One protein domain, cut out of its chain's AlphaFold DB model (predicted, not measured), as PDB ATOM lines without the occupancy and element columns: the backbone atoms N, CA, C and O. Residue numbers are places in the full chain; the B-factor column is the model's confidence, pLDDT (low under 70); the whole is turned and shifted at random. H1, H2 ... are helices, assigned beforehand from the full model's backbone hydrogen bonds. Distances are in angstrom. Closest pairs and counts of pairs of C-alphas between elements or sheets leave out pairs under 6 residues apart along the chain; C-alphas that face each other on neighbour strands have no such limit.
ATOM      1  N   SER A   9     149.388  87.287 154.525       79.69
ATOM      2  CA  SER A   9     150.682  87.564 155.165       79.69
ATOM      3  C   SER A   9     151.417  88.739 154.495       79.69
ATOM      4  O   SER A   9     151.150  89.105 153.344       79.69
ATOM      5  N   ALA A  10     152.370  89.355 155.203       79.19
ATOM      6  CA  ALA A  10     153.233  90.404 154.652       79.19
ATOM      7  C   ALA A  10     153.988  89.930 153.392       79.19
ATOM      8  O   ALA A  10     154.110  90.683 152.421       79.19
ATOM      9  N   GLU A  11     154.410  88.667 153.381       80.56
ATOM     10  CA  GLU A  11     155.118  88.028 152.270       80.56
ATOM     11  C   GLU A  11     154.206  87.829 151.056       80.56
ATOM     12  O   GLU A  11     154.546  88.248 149.951       80.56
ATOM     13  N   GLU A  12     152.999  87.290 151.252       83.38
ATOM     14  CA  GLU A  12     151.996  87.142 150.190       83.38
ATOM     15  C   GLU A  12     151.607  88.497 149.585       83.38
ATOM     16  O   GLU A  12     151.495  88.641 148.363       83.38
ATOM     17  N   ARG A  13     151.456  89.532 150.428       82.31
ATOM     18  CA  ARG A  13     151.206  90.909 149.977       82.31
ATOM     19  C   ARG A  13     152.331  91.410 149.075       82.31
ATOM     20  O   ARG A  13     152.029  92.052 148.063       82.31
ATOM     21  N   GLU A  14     153.597  91.133 149.391       85.31
ATOM     22  CA  GLU A  14     154.715  91.550 148.539       85.31
ATOM     23  C   GLU A  14     154.878  90.663 147.296       85.31
ATOM     24  O   GLU A  14     155.116  91.206 146.219       85.31
ATOM     25  N   GLN A  15     154.611  89.354 147.359       86.50
ATOM     26  CA  GLN A  15     154.559  88.491 146.170       86.50
ATOM     27  C   GLN A  15     153.483  88.948 145.169       86.50
ATOM     28  O   GLN A  15     153.739  89.026 143.964       86.50
ATOM     29  N   VAL A  16     152.284  89.307 145.644       87.56
ATOM     30  CA  VAL A  16     151.215  89.864 144.797       87.56
ATOM     31  C   VAL A  16     151.649  91.201 144.188       87.56
ATOM     32  O   VAL A  16     151.467  91.417 142.987       87.56
ATOM     33  N   ARG A  17     152.288  92.084 144.969       84.81
ATOM     34  CA  ARG A  17     152.855  93.345 144.453       84.81
ATOM     35  C   ARG A  17     153.959  93.100 143.424       84.81
ATOM     36  O   ARG A  17     153.996  93.814 142.426       84.81
ATOM     37  N   ALA A  18     154.834  92.117 143.623       86.81
ATOM     38  CA  ALA A  18     155.901  91.762 142.690       86.81
ATOM     39  C   ALA A  18     155.329  91.258 141.354       86.81
ATOM     40  O   ALA A  18     155.706  91.771 140.297       86.81
ATOM     41  N   LYS A  19     154.336  90.357 141.393       90.25
ATOM     42  CA  LYS A  19     153.593  89.898 140.205       90.25
ATOM     43  C   LYS A  19     152.927  91.073 139.470       90.25
ATOM     44  O   LYS A  19     153.065  91.193 138.253       90.25
ATOM     45  N   ASP A  20     152.296  92.003 140.188       88.44
ATOM     46  CA  ASP A  20     151.715  93.219 139.595       88.44
ATOM     47  C   ASP A  20     152.770  94.161 138.983       88.44
ATOM     48  O   ASP A  20     152.558  94.697 137.889       88.44
ATOM     49  N   ARG A  21     153.927  94.355 139.636       86.81
ATOM     50  CA  ARG A  21     155.061  95.118 139.077       86.81
ATOM     51  C   ARG A  21     155.550  94.475 137.776       86.81
ATOM     52  O   ARG A  21     155.729  95.189 136.791       86.81
ATOM     53  N   GLN A  22     155.694  93.150 137.739       89.50
ATOM     54  CA  GLN A  22     156.151  92.410 136.561       89.50
ATOM     55  C   GLN A  22     155.142  92.492 135.402       89.50
ATOM     56  O   GLN A  22     155.535  92.787 134.273       89.50
ATOM     57  N   ARG A  23     153.834  92.333 135.662       89.19
ATOM     58  CA  ARG A  23     152.779  92.525 134.642       89.19
ATOM     59  C   ARG A  23     152.785  93.950 134.079       89.19
ATOM     60  O   ARG A  23     152.679  94.136 132.867       89.19
ATOM     61  N   ARG A  24     152.974  94.963 134.933       85.00
ATOM     62  CA  ARG A  24     153.118  96.369 134.507       85.00
ATOM     63  C   ARG A  24     154.399  96.610 133.706       85.00
ATOM     64  O   ARG A  24     154.358  97.404 132.773       85.00
ATOM     65  N   ALA A  25     155.510  95.951 134.042       84.12
ATOM     66  CA  ALA A  25     156.763  96.041 133.294       84.12
ATOM     67  C   ALA A  25     156.621  95.433 131.889       84.12
ATOM     68  O   ALA A  25     156.876  96.137 130.915       84.12
ATOM     69  N   LYS A  26     156.085  94.207 131.779       87.88
ATOM     70  CA  LYS A  26     155.783  93.560 130.489       87.88
ATOM     71  C   LYS A  26     154.857  94.429 129.625       87.88
ATOM     72  O   LYS A  26     155.190  94.722 128.482       87.88
ATOM     73  N   LYS A  27     153.768  94.975 130.193       85.56
ATOM     74  CA  LYS A  27     152.888  95.916 129.465       85.56
ATOM     75  C   LYS A  27     153.602  97.207 129.024       85.56
ATOM     76  O   LYS A  27     153.202  97.795 128.034       85.56
ATOM     77  N   ARG A  28     154.644  97.673 129.727       79.44
ATOM     78  CA  ARG A  28     155.439  98.852 129.314       79.44
ATOM     79  C   ARG A  28     156.489  98.541 128.244       79.44
ATOM     80  O   ARG A  28     156.909  99.474 127.572       79.44
ATOM     81  N   GLN A  29     156.920  97.285 128.125       81.00
ATOM     82  CA  GLN A  29     157.825  96.816 127.069       81.00
ATOM     83  C   GLN A  29     157.074  96.530 125.761       81.00
ATOM     84  O   GLN A  29     157.638  96.739 124.698       81.00
ATOM     85  N   ALA A  30     155.805  96.120 125.844       86.12
ATOM     86  CA  ALA A  30     154.942  95.840 124.691       86.12
ATOM     87  C   ALA A  30     154.182  97.063 124.122       86.12
ATOM     88  O   ALA A  30     153.381  96.895 123.212       86.12
ATOM     89  N   MET A  31     154.379  98.267 124.672       87.88
ATOM     90  CA  MET A  31     153.752  99.503 124.171       87.88
ATOM     91  C   MET A  31     154.608 100.152 123.080       87.88
ATOM     92  O   MET A  31     155.831 100.245 123.231       87.88
ATOM     93  N   SER A  32     153.956 100.701 122.055       89.00
ATOM     94  CA  SER A  32     154.581 101.550 121.037       89.00
ATOM     95  C   SER A  32     155.264 102.780 121.674       89.00
ATOM     96  O   SER A  32     154.806 103.278 122.714       89.00
ATOM     97  N   PRO A  33     156.348 103.323 121.077       84.50
ATOM     98  CA  PRO A  33     156.940 104.593 121.501       84.50
ATOM     99  C   PRO A  33     155.928 105.746 121.590       84.50
ATOM    100  O   PRO A  33     156.039 106.581 122.490       84.50
ATOM    101  N   GLU A  34     154.927 105.759 120.708       86.88
ATOM    102  CA  GLU A  34     153.887 106.790 120.632       86.88
ATOM    103  C   GLU A  34     152.870 106.666 121.777       86.88
ATOM    104  O   GLU A  34     152.740 107.590 122.581       86.88
ATOM    105  N   GLU A  35     152.275 105.481 121.977       87.88
ATOM    106  CA  GLU A  35     151.424 105.169 123.143       87.88
ATOM    107  C   GLU A  35     152.141 105.469 124.472       87.88
ATOM    108  O   GLU A  35     151.551 105.908 125.466       87.88
ATOM    109  N   ARG A  36     153.456 105.221 124.519       85.50
ATOM    110  CA  ARG A  36     154.298 105.516 125.679       85.50
ATOM    111  C   ARG A  36     154.466 107.019 125.900       85.50
ATOM    112  O   ARG A  36     154.503 107.429 127.062       85.50
ATOM    113  N   ALA A  37     154.567 107.822 124.844       85.06
ATOM    114  CA  ALA A  37     154.619 109.278 124.931       85.06
ATOM    115  C   ALA A  37     153.265 109.859 125.372       85.06
ATOM    116  O   ALA A  37     153.219 110.623 126.338       85.06
ATOM    117  N   GLU A  38     152.165 109.421 124.759       90.56
ATOM    118  CA  GLU A  38     150.802 109.847 125.093       90.56
ATOM    119  C   GLU A  38     150.455 109.525 126.556       90.56
ATOM    120  O   GLU A  38     150.037 110.391 127.330       90.56
ATOM    121  N   ARG A  39     150.747 108.299 127.007       87.62
ATOM    122  CA  ARG A  39     150.535 107.888 128.401       87.62
ATOM    123  C   ARG A  39     151.372 108.696 129.398       87.62
ATOM    124  O   ARG A  39     150.925 108.932 130.523       87.62
ATOM    125  N   LEU A  40     152.577 109.129 129.015       87.56
ATOM    126  CA  LEU A  40     153.389 110.041 129.829       87.56
ATOM    127  C   LEU A  40     152.808 111.463 129.842       87.56
ATOM    128  O   LEU A  40     152.876 112.116 130.884       87.56
ATOM    129  N   ALA A  41     152.218 111.934 128.742       88.69
ATOM    130  CA  ALA A  41     151.521 113.217 128.684       88.69
ATOM    131  C   ALA A  41     150.265 113.219 129.577       88.69
ATOM    132  O   ALA A  41     150.118 114.115 130.412       88.69
ATOM    133  N   MET A  42     149.431 112.176 129.502       91.88
ATOM    134  CA  MET A  42     148.267 111.998 130.380       91.88
ATOM    135  C   MET A  42     148.650 111.972 131.867       91.88
ATOM    136  O   MET A  42     148.044 112.677 132.676       91.88
ATOM    137  N   GLU A  43     149.682 111.212 132.253       90.56
ATOM    138  CA  GLU A  43     150.110 111.149 133.659       90.56
ATOM    139  C   GLU A  43     150.710 112.489 134.132       90.56
ATOM    140  O   GLU A  43     150.434 112.923 135.252       90.56
ATOM    141  N   ARG A  44     151.450 113.215 133.274       88.62
ATOM    142  CA  ARG A  44     151.892 114.595 133.565       88.62
ATOM    143  C   ARG A  44     150.704 115.530 133.794       88.62
ATOM    144  O   ARG A  44     150.714 116.281 134.769       88.62
ATOM    145  N   GLN A  45     149.678 115.469 132.943       91.62
ATOM    146  CA  GLN A  45     148.475 116.292 133.073       91.62
ATOM    147  C   GLN A  45     147.708 115.963 134.363       91.62
ATOM    148  O   GLN A  45     147.293 116.866 135.087       91.62
ATOM    149  N   ARG A  46     147.584 114.677 134.709       93.06
ATOM    150  CA  ARG A  46     146.985 114.223 135.970       93.06
ATOM    151  C   ARG A  46     147.753 114.734 137.191       93.06
ATOM    152  O   ARG A  46     147.135 115.264 138.112       93.06
ATOM    153  N   ILE A  47     149.084 114.630 137.191       86.19
ATOM    154  CA  ILE A  47     149.938 115.167 138.262       86.19
ATOM    155  C   ILE A  47     149.797 116.693 138.359       86.19
ATOM    156  O   ILE A  47     149.744 117.225 139.467       86.19
ATOM    157  N   ALA A  48     149.692 117.405 137.233       86.69
ATOM    158  CA  ALA A  48     149.458 118.848 137.219       86.69
ATOM    159  C   ALA A  48     148.105 119.220 137.854       86.69
ATOM    160  O   ALA A  48     148.082 120.078 138.734       86.69
ATOM    161  N   ARG A  49     147.014 118.521 137.502       90.12
ATOM    162  CA  ARG A  49     145.685 118.713 138.118       90.12
ATOM    163  C   ARG A  49     145.711 118.446 139.628       90.12
ATOM    164  O   ARG A  49     145.233 119.273 140.394       90.12
ATOM    165  N   ILE A  50     146.338 117.349 140.069       86.81
ATOM    166  CA  ILE A  50     146.512 117.045 141.505       86.81
ATOM    167  C   ILE A  50     147.289 118.167 142.205       86.81
ATOM    168  O   ILE A  50     146.879 118.651 143.254       86.81
ATOM    169  N   ARG A  51     148.398 118.637 141.620       82.69
ATOM    170  CA  ARG A  51     149.166 119.755 142.185       82.69
ATOM    171  C   ARG A  51     148.323 121.027 142.275       82.69
ATOM    172  O   ARG A  51     148.415 121.710 143.287       82.69
ATOM    173  N   GLN A  52     147.498 121.330 141.271       84.44
ATOM    174  CA  GLN A  52     146.598 122.488 141.281       84.44
ATOM    175  C   GLN A  52     145.563 122.414 142.417       84.44
ATOM    176  O   GLN A  52     145.372 123.419 143.096       84.44
ATOM    177  N   THR A  53     144.973 121.246 142.695       87.81
ATOM    178  CA  THR A  53     143.972 121.083 143.772       87.81
ATOM    179  C   THR A  53     144.553 121.032 145.192       87.81
ATOM    180  O   THR A  53     143.811 121.170 146.161       87.81
ATOM    181  N   MET A  54     145.866 120.852 145.359       87.19
ATOM    182  CA  MET A  54     146.508 120.831 146.681       87.19
ATOM    183  C   MET A  54     146.750 122.235 147.258       87.19
ATOM    184  O   MET A  54     147.213 123.125 146.535       87.19
ATOM    185  N   SER A  55     146.556 122.396 148.577       88.56
ATOM    186  CA  SER A  55     146.959 123.599 149.326       88.56
ATOM    187  C   SER A  55     148.476 123.816 149.289       88.56
ATOM    188  O   SER A  55     149.252 122.891 149.033       88.56
ATOM    189  N   VAL A  56     148.916 125.050 149.547       85.38
ATOM    190  CA  VAL A  56     150.340 125.412 149.473       85.38
ATOM    191  C   VAL A  56     151.174 124.648 150.509       85.38
ATOM    192  O   VAL A  56     152.252 124.177 150.140       85.38
ATOM    193  N   GLU A  57     150.668 124.426 151.733       87.12
ATOM    194  CA  GLU A  57     151.368 123.593 152.729       87.12
ATOM    195  C   GLU A  57     151.507 122.146 152.243       87.12
ATOM    196  O   GLU A  57     152.614 121.615 152.213       87.12
ATOM    197  N   LYS A  58     150.426 121.516 151.755       88.44
ATOM    198  CA  LYS A  58     150.475 120.128 151.252       88.44
ATOM    199  C   LYS A  58     151.418 119.980 150.050       88.44
ATOM    200  O   LYS A  58     152.064 118.945 149.889       88.44
ATOM    201  N   ARG A  59     151.541 121.010 149.199       84.62
ATOM    202  CA  ARG A  59     152.549 121.040 148.118       84.62
ATOM    203  C   ARG A  59     153.978 121.116 148.669       84.62
ATOM    204  O   ARG A  59     154.872 120.541 148.053       84.62
ATOM    205  N   GLN A  60     154.200 121.835 149.769       88.06
ATOM    206  CA  GLN A  60     155.503 121.926 150.431       88.06
ATOM    207  C   GLN A  60     155.862 120.604 151.120       88.06
ATOM    208  O   GLN A  60     156.923 120.059 150.833       88.06
ATOM    209  N   GLU A  61     154.942 120.017 151.891       92.12
ATOM    210  CA  GLU A  61     155.119 118.707 152.536       92.12
ATOM    211  C   GLU A  61     155.515 117.625 151.516       92.12
ATOM    212  O   GLU A  61     156.477 116.886 151.725       92.12
ATOM    213  N   VAL A  62     154.836 117.561 150.362       88.94
ATOM    214  CA  VAL A  62     155.190 116.605 149.297       88.94
ATOM    215  C   VAL A  62     156.586 116.865 148.724       88.94
ATOM    216  O   VAL A  62     157.314 115.897 148.500       88.94
ATOM    217  N   ARG A  63     156.990 118.130 148.525       86.69
ATOM    218  CA  ARG A  63     158.359 118.462 148.085       86.69
ATOM    219  C   ARG A  63     159.393 117.995 149.098       86.69
ATOM    220  O   ARG A  63     160.369 117.362 148.712       86.69
ATOM    221  N   ASP A  64     159.189 118.269 150.378       91.00
ATOM    222  CA  ASP A  64     160.202 118.000 151.399       91.00
ATOM    223  C   ASP A  64     160.277 116.503 151.740       91.00
ATOM    224  O   ASP A  64     161.365 115.952 151.904       91.00
ATOM    225  N   LYS A  65     159.150 115.787 151.662       93.50
ATOM    226  CA  LYS A  65     159.096 114.316 151.682       93.50
ATOM    227  C   LYS A  65     159.799 113.686 150.475       93.50
ATOM    228  O   LYS A  65     160.398 112.618 150.606       93.50
ATOM    229  N   GLU A  66     159.749 114.323 149.305       90.88
ATOM    230  CA  GLU A  66     160.498 113.902 148.114       90.88
ATOM    231  C   GLU A  66     162.002 114.195 148.258       90.88
ATOM    232  O   GLU A  66     162.807 113.292 148.021       90.88
ATOM    233  N   ARG A  67     162.395 115.374 148.770       90.00
ATOM    234  CA  ARG A  67     163.796 115.683 149.128       90.00
ATOM    235  C   ARG A  67     164.363 114.667 150.115       90.00
ATOM    236  O   ARG A  67     165.418 114.103 149.849       90.00
ATOM    237  N   LEU A  68     163.652 114.378 151.208       94.19
ATOM    238  CA  LEU A  68     164.090 113.430 152.235       94.19
ATOM    239  C   LEU A  68     164.264 112.012 151.669       94.19
ATOM    240  O   LEU A  68     165.237 111.331 151.985       94.19
ATOM    241  N   ARG A  69     163.362 111.568 150.783       92.44
ATOM    242  CA  ARG A  69     163.504 110.285 150.069       92.44
ATOM    243  C   ARG A  69     164.731 110.255 149.158       92.44
ATOM    244  O   ARG A  69     165.393 109.222 149.082       92.44
ATOM    245  N   MET A  70     165.037 111.359 148.478       87.38
ATOM    246  CA  MET A  70     166.223 111.473 147.621       87.38
ATOM    247  C   MET A  70     167.520 111.551 148.442       87.38
ATOM    248  O   MET A  70     168.501 110.914 148.068       87.38
ATOM    249  N   ALA A  71     167.515 112.243 149.584       87.81
ATOM    250  CA  ALA A  71     168.640 112.296 150.518       87.81
ATOM    251  C   ALA A  71     168.954 110.909 151.101       87.81
ATOM    252  O   ALA A  71     170.078 110.433 150.957       87.81
ATOM    253  N   LYS A  72     167.946 110.197 151.629       92.81
ATOM    254  CA  LYS A  72     168.113 108.818 152.128       92.81
ATOM    255  C   LYS A  72     168.625 107.860 151.045       92.81
ATOM    256  O   LYS A  72     169.458 107.008 151.328       92.81
ATOM    257  N   ARG A  73     168.185 108.027 149.790       88.19
ATOM    258  CA  ARG A  73     168.713 107.264 148.643       88.19
ATOM    259  C   ARG A  73     170.173 107.570 148.314       88.19
ATOM    260  O   ARG A  73     170.853 106.667 147.860       88.19
ATOM    261  N   ARG A  74     170.644 108.807 148.506       83.56
ATOM    262  CA  ARG A  74     172.060 109.180 148.317       83.56
ATOM    263  C   ARG A  74     172.944 108.664 149.453       83.56
ATOM    264  O   ARG A  74     174.055 108.223 149.195       83.56
ATOM    265  N   GLN A  75     172.438 108.679 150.687       85.88
ATOM    266  CA  GLN A  75     173.134 108.116 151.849       85.88
ATOM    267  C   GLN A  75     173.303 106.595 151.726       85.88
ATOM    268  O   GLN A  75     174.397 106.093 151.942       85.88
ATOM    269  N   ALA A  76     172.260 105.881 151.291       89.62
ATOM    270  CA  ALA A  76     172.289 104.430 151.068       89.62
ATOM    271  C   ALA A  76     172.963 103.987 149.746       89.62
ATOM    272  O   ALA A  76     172.829 102.830 149.362       89.62
ATOM    273  N   MET A  77     173.619 104.900 149.025       90.00
ATOM    274  CA  MET A  77     174.251 104.635 147.728       90.00
ATOM    275  C   MET A  77     175.718 104.252 147.912       90.00
ATOM    276  O   MET A  77     176.448 104.979 148.591       90.00
TER     277      MET A  77
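AT A GLANCE: This is residues 9 to 77 of the 577 residues of the protein "BTB domain-containing protein" of Octopus bimaculoides (UniProt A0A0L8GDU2). Three straight helices of similar length are joined end to end into an open, three-sided frame: H2 is the middle side, and H1 and H3 fold back from its two ends at sharp corners, leaving the space between them empty. H1 and H3 do not lie in one plane with H2 as a flat U would, and they stay apart. The printed part has 69 residues with three named helices, in the order H1, H2, H3, and no named strand; the class is all helix. The whole is only just extended, close to loose, with a radius of gyration of the C-alphas of 16.6 A, and the C-alphas span 38 by 35 by 27 A.

HOW THE PARTS SIT: The longest helix by residues is H2, residues 33 to 53. H1, residues 10 to 29, is close to H2 but not clearly touching; their closest C-alphas, those of Arg 28 and Arg 36, are 7.7 A apart. H1 and H2 run opposite ways at a steep tilt of 55 degrees. H3, residues 56 to 75, is close to H2 but not clearly touching; their closest C-alphas, those of Arg 51 and Arg 59, are 6.9 A apart. H2 and H3 run opposite ways at a steep tilt of 53 degrees. H1 and H3 are apart. In H1, H2 and H3 every O i to N i+4 pair is within hydrogen-bond range.

IN THESE COORDINATES: H2 measures 30.6 A from C-alpha 33 at (156.940, 104.593, 121.501) to C-alpha 53. H1 measures 28.7 A and begins with C-alpha 10 at (153.233, 90.404, 154.652). H3 measures 28.7 A and ends with C-alpha 75 at (173.134, 108.116, 151.849).

THE WHOLE: The two C-alphas farthest apart, those of Ser 9 and Glu 34, are 39.7 A apart. The printed part has no cut, and both links are tight. Mean pLDDT of the printed part is 87.3; no printed residue is under 70.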